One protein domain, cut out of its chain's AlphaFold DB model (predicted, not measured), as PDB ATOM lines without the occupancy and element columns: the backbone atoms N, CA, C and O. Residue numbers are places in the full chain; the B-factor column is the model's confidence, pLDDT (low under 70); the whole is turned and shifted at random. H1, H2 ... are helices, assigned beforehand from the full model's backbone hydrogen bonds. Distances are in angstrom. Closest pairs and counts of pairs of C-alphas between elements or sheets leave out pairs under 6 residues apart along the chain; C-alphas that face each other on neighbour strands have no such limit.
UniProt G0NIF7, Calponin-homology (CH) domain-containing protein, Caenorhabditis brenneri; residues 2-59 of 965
ATOM      1  N   LYS A   2      -0.984 138.113   8.733       74.94
ATOM      2  CA  LYS A   2      -1.705 138.735   9.882       74.94
ATOM      3  C   LYS A   2      -1.773 137.856  11.151       74.94
ATOM      4  O   LYS A   2      -1.466 138.345  12.230       74.94
ATOM      5  N   MET A   3      -2.073 136.560  11.009       77.44
ATOM      6  CA  MET A   3      -2.060 135.595  12.126       77.44
ATOM      7  C   MET A   3      -0.700 135.499  12.834       77.44
ATOM      8  O   MET A   3      -0.660 135.419  14.053       77.44
ATOM      9  N   LEU A   4       0.412 135.557  12.094       77.06
ATOM     10  CA  LEU A   4       1.759 135.458  12.665       77.06
ATOM     11  C   LEU A   4       2.082 136.673  13.548       77.06
ATOM     12  O   LEU A   4       2.637 136.519  14.630       77.06
ATOM     13  N   PHE A   5       1.657 137.867  13.123       81.06
ATOM     14  CA  PHE A   5       1.750 139.073  13.947       81.06
ATOM     15  C   PHE A   5       0.881 138.956  15.208       81.06
ATOM     16  O   PHE A   5       1.353 139.249  16.303       81.06
ATOM     17  N   LEU A   6      -0.368 138.491  15.071       82.62
ATOM     18  CA  LEU A   6      -1.299 138.334  16.195       82.62
ATOM     19  C   LEU A   6      -0.774 137.349  17.251       82.62
ATOM     20  O   LEU A   6      -0.841 137.647  18.438       82.62
ATOM     21  N   ILE A   7      -0.224 136.213  16.817       80.06
ATOM     22  CA  ILE A   7       0.330 135.157  17.676       80.06
ATOM     23  C   ILE A   7       1.539 135.665  18.475       80.06
ATOM     24  O   ILE A   7       1.549 135.557  19.700       80.06
ATOM     25  N   GLU A   8       2.520 136.283  17.807       83.44
ATOM     26  CA  GLU A   8       3.688 136.885  18.471       83.44
ATOM     27  C   GLU A   8       3.261 137.978  19.466       83.44
ATOM     28  O   GLU A   8       3.713 137.992  20.609       83.44
ATOM     29  N   THR A   9       2.326 138.848  19.068       81.25
ATOM     30  CA  THR A   9       1.782 139.918  19.925       81.25
ATOM     31  C   THR A   9       1.076 139.349  21.161       81.25
ATOM     32  O   THR A   9       1.292 139.826  22.277       81.25
ATOM     33  N   ALA A  10       0.256 138.308  20.991       78.69
ATOM     34  CA  ALA A  10      -0.469 137.663  22.084       78.69
ATOM     35  C   ALA A  10       0.473 136.986  23.092       78.69
ATOM     36  O   ALA A  10       0.222 137.056  24.298       78.69
ATOM     37  N   TYR A  11       1.570 136.388  22.614       80.12
ATOM     38  CA  TYR A  11       2.615 135.815  23.462       80.12
ATOM     39  C   TYR A  11       3.420 136.895  24.196       80.12
ATOM     40  O   TYR A  11       3.520 136.858  25.423       80.12
ATOM     41  N   ALA A  12       3.941 137.893  23.473       78.62
ATOM     42  CA  ALA A  12       4.782 138.954  24.031       78.62
ATOM     43  C   ALA A  12       4.065 139.759  25.130       78.62
ATOM     44  O   ALA A  12       4.664 140.080  26.157       78.62
ATOM     45  N   HIS A  13       2.766 140.027  24.962       78.38
ATOM     46  CA  HIS A  13       1.936 140.685  25.976       78.38
ATOM     47  C   HIS A  13       1.274 139.720  26.979       78.38
ATOM     48  O   HIS A  13       0.516 140.178  27.833       78.38
ATOM     49  N   ARG A  14       1.543 138.405  26.900       72.56
ATOM     50  CA  ARG A  14       0.944 137.346  27.743       72.56
ATOM     51  C   ARG A  14      -0.588 137.433  27.838       72.56
ATOM     52  O   ARG A  14      -1.169 137.222  28.899       72.56
ATOM     53  N   VAL A  15      -1.239 137.751  26.716       75.75
ATOM     54  CA  VAL A  15      -2.695 137.995  26.628       75.75
ATOM     55  C   VAL A  15      -3.495 136.755  27.027       75.75
ATOM     56  O   VAL A  15      -4.562 136.868  27.626       75.75
ATOM     57  N   ILE A  16      -2.952 135.574  26.722       67.50
ATOM     58  CA  ILE A  16      -3.424 134.291  27.235       67.50
ATOM     59  C   ILE A  16      -2.474 133.898  28.381       67.50
ATOM     60  O   ILE A  16      -1.342 133.479  28.104       67.50
ATOM     61  N   PRO A  17      -2.870 134.048  29.661       58.66
ATOM     62  CA  PRO A  17      -2.076 133.533  30.770       58.66
ATOM     63  C   PRO A  17      -1.964 132.009  30.655       58.66
ATOM     64  O   PRO A  17      -2.893 131.343  30.205       58.66
ATOM     65  N   ASN A  18      -0.818 131.459  31.055       61.00
ATOM     66  CA  ASN A  18      -0.520 130.024  30.981       61.00
ATOM     67  C   ASN A  18      -0.604 129.406  29.563       61.00
ATOM     68  O   ASN A  18      -0.753 128.193  29.431       61.00
ATOM     69  N   LEU A  19      -0.418 130.201  28.496       62.78
ATOM     70  CA  LEU A  19      -0.173 129.686  27.142       62.78
ATOM     71  C   LEU A  19       1.188 128.966  27.082       62.78
ATOM     72  O   LEU A  19       2.228 129.584  26.867       62.78
ATOM     73  N   THR A  20       1.172 127.650  27.286       64.56
ATOM     74  CA  THR A  20       2.367 126.786  27.371       64.56
ATOM     75  C   THR A  20       2.905 126.301  26.025       64.56
ATOM     76  O   THR A  20       3.871 125.544  26.004       64.56
ATOM     77  N   ARG A  21       2.262 126.637  24.902       75.19
ATOM     78  CA  ARG A  21       2.621 126.125  23.573       75.19
ATOM     79  C   ARG A  21       1.922 126.931  22.480       75.19
ATOM     80  O   ARG A  21       0.730 127.196  22.603       75.19
ATOM     81  N   ILE A  22       2.629 127.254  21.397       78.62
ATOM     82  CA  ILE A  22       2.029 127.846  20.184       78.62
ATOM     83  C   ILE A  22       2.001 126.833  19.034       78.62
ATOM     84  O   ILE A  22       1.023 126.767  18.292       78.62
ATOM     85  N   PHE A  23       3.039 126.006  18.901       82.25
ATOM     86  CA  PHE A  23       3.145 124.979  17.869       82.25
ATOM     87  C   PHE A  23       2.931 123.586  18.464       82.25
ATOM     88  O   PHE A  23       3.565 123.207  19.450       82.25
ATOM     89  N   THR A  24       2.058 122.784  17.851       81.62
ATOM     90  CA  THR A  24       1.769 121.411  18.302       81.62
ATOM     91  C   THR A  24       3.040 120.551  18.400       81.62
ATOM     92  O   THR A  24       4.068 120.848  17.778       81.62
ATOM     93  N   LYS A  25       2.976 119.441  19.155       77.31
ATOM     94  CA  LYS A  25       4.048 118.422  19.182       77.31
ATOM     95  C   LYS A  25       4.462 118.038  17.751       77.31
ATOM     96  O   LYS A  25       5.641 118.130  17.419       77.31
ATOM     97  N   SER A  26       3.467 117.742  16.911       79.12
ATOM     98  CA  SER A  26       3.580 117.347  15.502       79.12
ATOM     99  C   SER A  26       4.039 118.441  14.530       79.12
ATOM    100  O   SER A  26       4.456 118.114  13.425       79.12
ATOM    101  N   SER A  27       3.987 119.729  14.888       84.19
ATOM    102  CA  SER A  27       4.378 120.794  13.955       84.19
ATOM    103  C   SER A  27       5.879 120.760  13.656       84.19
ATOM    104  O   SER A  27       6.694 120.756  14.582       84.19
ATOM    105  N   HIS A  28       6.253 120.812  12.375       81.75
ATOM    106  CA  HIS A  28       7.653 120.898  11.941       81.75
ATOM    107  C   HIS A  28       8.358 122.191  12.386       81.75
ATOM    108  O   HIS A  28       9.586 122.232  12.412       81.75
ATOM    109  N   PHE A  29       7.602 123.227  12.761       86.19
ATOM    110  CA  PHE A  29       8.138 124.507  13.214       86.19
ATOM    111  C   PHE A  29       8.012 124.631  14.732       86.19
ATOM    112  O   PHE A  29       6.951 124.372  15.300       86.19
ATOM    113  N   LYS A  30       9.091 125.053  15.389       86.31
ATOM    114  CA  LYS A  30       9.152 125.422  16.811       86.31
ATOM    115  C   LYS A  30       9.476 126.910  17.007       86.31
ATOM    116  O   LYS A  30       9.335 127.417  18.117       86.31
ATOM    117  N   SER A  31       9.837 127.649  15.956       88.44
ATOM    118  CA  SER A  31       9.892 129.114  15.987       88.44
ATOM    119  C   SER A  31       9.299 129.782  14.747       88.44
ATOM    120  O   SER A  31       9.300 129.256  13.635       88.44
ATOM    121  N   MET A  32       8.874 131.027  14.939       85.88
ATOM    122  CA  MET A  32       8.425 131.923  13.869       85.88
ATOM    123  C   MET A  32       9.532 132.208  12.838       85.88
ATOM    124  O   MET A  32       9.251 132.511  11.680       85.88
ATOM    125  N   ASN A  33      10.800 132.087  13.251       87.81
ATOM    126  CA  ASN A  33      11.952 132.233  12.367       87.81
ATOM    127  C   ASN A  33      12.056 131.060  11.380       87.81
ATOM    128  O   ASN A  33      12.349 131.300  10.213       87.81
ATOM    129  N   GLU A  34      11.761 129.828  11.808       89.00
ATOM    130  CA  GLU A  34      11.713 128.664  10.910       89.00
ATOM    131  C   GLU A  34      10.577 128.804   9.887       89.00
ATOM    132  O   GLU A  34      10.802 128.584   8.700       89.00
ATOM    133  N   ILE A  35       9.398 129.284  10.309       87.69
ATOM    134  CA  ILE A  35       8.284 129.604   9.395       87.69
ATOM    135  C   ILE A  35       8.705 130.658   8.360       87.69
ATOM    136  O   ILE A  35       8.380 130.529   7.183       87.69
ATOM    137  N   PHE A  36       9.447 131.697   8.754       87.69
ATOM    138  CA  PHE A  36       9.949 132.703   7.810       87.69
ATOM    139  C   PHE A  36      11.012 132.154   6.853       87.69
ATOM    140  O   PHE A  36      11.006 132.530   5.678       87.69
ATOM    141  N   SER A  37      11.891 131.258   7.307       88.12
ATOM    142  CA  SER A  37      12.839 130.559   6.433       88.12
ATOM    143  C   SER A  37      12.121 129.652   5.431       88.12
ATOM    144  O   SER A  37      12.437 129.697   4.245       88.12
ATOM    145  N   GLU A  38      11.110 128.903   5.871       88.75
ATOM    146  CA  GLU A  38      10.345 128.000   5.010       88.75
ATOM    147  C   GLU A  38       9.484 128.759   3.993       88.75
ATOM    148  O   GLU A  38       9.548 128.483   2.801       88.75
ATOM    149  N   LEU A  39       8.769 129.808   4.418       86.31
ATOM    150  CA  LEU A  39       8.044 130.687   3.495       86.31
ATOM    151  C   LEU A  39       8.989 131.354   2.482       86.31
ATOM    152  O   LEU A  39       8.602 131.563   1.335       86.31
ATOM    153  N   THR A  40      10.229 131.670   2.871       88.38
ATOM    154  CA  THR A  40      11.238 132.204   1.938       88.38
ATOM    155  C   THR A  40      11.655 131.134   0.923       88.38
ATOM    156  O   THR A  40      11.775 131.439  -0.261       88.38
ATOM    157  N   ARG A  41      11.799 129.872   1.350       86.88
ATOM    158  CA  ARG A  41      12.091 128.730   0.471       86.88
ATOM    159  C   ARG A  41      10.962 128.455  -0.532       86.88
ATOM    160  O   ARG A  41      11.256 128.253  -1.706       86.88
ATOM    161  N   GLU A  42       9.706 128.501  -0.089       86.56
ATOM    162  CA  GLU A  42       8.502 128.175  -0.880       86.56
ATOM    163  C   GLU A  42       7.987 129.300  -1.798       86.56
ATOM    164  O   GLU A  42       7.394 129.022  -2.843       86.56
ATOM    165  N   LEU A  43       8.144 130.570  -1.394       83.31
ATOM    166  CA  LEU A  43       7.509 131.721  -2.061       83.31
ATOM    167  C   LEU A  43       8.500 132.750  -2.622       83.31
ATOM    168  O   LEU A  43       8.104 133.588  -3.429       83.31
ATOM    169  N   LEU A  44       9.763 132.723  -2.185       84.06
ATOM    170  CA  LEU A  44      10.820 133.651  -2.616       84.06
ATOM    171  C   LEU A  44      12.021 132.907  -3.230       84.06
ATOM    172  O   LEU A  44      13.122 133.452  -3.306       84.06
ATOM    173  N   THR A  45      11.820 131.672  -3.693       77.12
ATOM    174  CA  THR A  45      12.849 130.843  -4.334       77.12
ATOM    175  C   THR A  45      13.480 131.585  -5.519       77.12
ATOM    176  O   THR A  45      12.789 132.000  -6.444       77.12
ATOM    177  N   GLY A  46      14.802 131.783  -5.490       69.38
ATOM    178  CA  GLY A  46      15.532 132.546  -6.515       69.38
ATOM    179  C   GLY A  46      15.527 134.073  -6.336       69.38
ATOM    180  O   GLY A  46      16.220 134.766  -7.077       69.38
ATOM    181  N   SER A  47      14.817 134.613  -5.341       73.38
ATOM    182  CA  SER A  47      14.920 136.020  -4.943       73.38
ATOM    183  C   SER A  47      16.055 136.238  -3.938       73.38
ATOM    184  O   SER A  47      16.371 135.368  -3.128       73.38
ATOM    185  N   SER A  48      16.647 137.435  -3.935       72.44
ATOM    186  CA  SER A  48      17.564 137.883  -2.873       72.44
ATOM    187  C   SER A  48      16.829 138.401  -1.623       72.44
ATOM    188  O   SER A  48      17.462 138.717  -0.609       72.44
ATOM    189  N   ALA A  49      15.496 138.494  -1.683       75.38
ATOM    190  CA  ALA A  49      14.644 138.858  -0.562       75.38
ATOM    191  C   ALA A  49      14.409 137.670   0.385       75.38
ATOM    192  O   ALA A  49      14.140 136.552  -0.038       75.38
ATOM    193  N   ASP A  50      14.450 137.953   1.683       83.81
ATOM    194  CA  ASP A  50      14.204 137.012   2.777       83.81
ATOM    195  C   ASP A  50      13.100 137.610   3.655       83.81
ATOM    196  O   ASP A  50      13.185 138.789   4.029       83.81
ATOM    197  N   PHE A  51      12.057 136.833   3.977       84.81
ATOM    198  CA  PHE A  51      10.938 137.331   4.781       84.81
ATOM    199  C   PHE A  51      11.389 137.851   6.145       84.81
ATOM    200  O   PHE A  51      10.850 138.855   6.604       84.81
ATOM    201  N   LYS A  52      12.413 137.259   6.768       84.56
ATOM    202  CA  LYS A  52      12.959 137.741   8.043       84.56
ATOM    203  C   LYS A  52      13.526 139.158   7.913       84.56
ATOM    204  O   LYS A  52      13.252 140.007   8.760       84.56
ATOM    205  N   LYS A  53      14.243 139.455   6.822       86.25
ATOM    206  CA  LYS A  53      14.732 140.813   6.506       86.25
ATOM    207  C   LYS A  53      13.592 141.762   6.129       86.25
ATOM    208  O   LYS A  53      13.622 142.925   6.524       86.25
ATOM    209  N   ALA A  54      12.589 141.285   5.390       85.31
ATOM    210  CA  ALA A  54      11.424 142.084   5.016       85.31
ATOM    211  C   ALA A  54      10.599 142.498   6.249       85.31
ATOM    212  O   ALA A  54      10.276 143.673   6.401       85.31
ATOM    213  N   PHE A  55      10.332 141.570   7.169       84.94
ATOM    214  CA  PHE A  55       9.622 141.849   8.417       84.94
ATOM    215  C   PHE A  55      10.416 142.749   9.366       84.94
ATOM    216  O   PHE A  55       9.844 143.697   9.904       84.94
ATOM    217  N   ALA A  56      11.734 142.550   9.484       85.94
ATOM    218  CA  ALA A  56      12.589 143.423  10.286       85.94
ATOM    219  C   ALA A  56      12.553 144.892   9.814       85.94
ATOM    220  O   ALA A  56      12.552 145.794  10.649       85.94
ATOM    221  N   ARG A  57      12.435 145.153   8.498       85.38
ATOM    222  CA  ARG A  57      12.236 146.512   7.942       85.38
ATOM    223  C   ARG A  57      10.892 147.148   8.321       85.38
ATOM    224  O   ARG A  57      10.791 148.367   8.326       85.38
ATOM    225  N   ILE A  58       9.879 146.339   8.631       85.62
ATOM    226  CA  ILE A  58       8.542 146.778   9.080       85.62
ATOM    227  C   ILE A  58       8.494 146.851  10.628       85.62
ATOM    228  O   ILE A  58       7.453 147.106  11.222       85.62
ATOM    229  N   GLY A  59       9.624 146.621  11.310       84.69
ATOM    230  CA  GLY A  59       9.714 146.590  12.773       84.69
ATOM    231  C   GLY A  59       9.220 145.288  13.415       84.69
ATOM    232  O   GLY A  59       9.251 145.173  14.637       84.69
TER     233      GLY A  59
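This is residues 2 to 59 of the 965 residues of the protein "Calponin-homology (CH) domain-containing protein" of Caenorhabditis brenneri (UniProt G0NIF7). A loose, flat assembly of three helices joined by loops: H2 with the short H3 packed on it at a steep tilt, and H1 set off towards the other end of the longest axis, shifted sideways from H2 and running the opposite way, with the first residues of H1 and H2 near each other. From the far end of H1 a wide loop, residues 13 to 31, swings round and comes back to the first residue of H2. The printed part has 58 residues with three named helices, in the order H1, H2, H3, and no named strand; its class is all helix, with 30 of the 58 residues in the helices. The whole is loose, with a radius of gyration of the C-alphas of 13.1 A, and the C-alphas span 41 by 29 by 14 A.

The longest helix by residues is H2, residues 32 to 43, 16.0 A from first to last C-alpha; C-alpha 32 is at (8.425, 131.923, 13.869) and C-alpha 43 at (7.509, 131.721, -2.061). H3, residues 51 to 57, is 9.8 A long from first to last C-alpha and ends with C-alpha 57 at (12.236, 146.512, 7.942). H1, residues 2 to 12, measures 15.6 A from first to last C-alpha and begins with C-alpha 2 at (-1.705, 138.735, 9.882).

H2 and H3 touch, with 7 pairs of C-alphas within 8 A. Their closest C-alphas are those of Phe 36 and Phe 51, 5.6 A apart. The two helices run opposite ways at a steep tilt of 65 degrees. H1 and H2 are close but not clearly touching: their closest C-alphas, those of Leu 4 and Met 32, are 7.6 A apart. They run opposite ways at a shallow tilt of 14 degrees, with their centres 16.3 A apart. H1 and H3 are apart. In H1, H2 and H3 every O i to N i+4 pair is within hydrogen-bond range.

The two C-alphas farthest apart are those of Pro 17 and Gly 46, at 41.2 A, while the first and last printed C-alphas, those of Lys 2 and Gly 59, are 14.2 A apart. The link from H1 to H2 is long, with 19 residues, and its C-alphas lie 6 to 20 A from the mean of the C-alphas. The link from H2 to H3, 7 residues, is short. The printed part has no cut. The mean pLDDT of the printed part is 80.5; residues 16 to 20 and residue 46 are under 70.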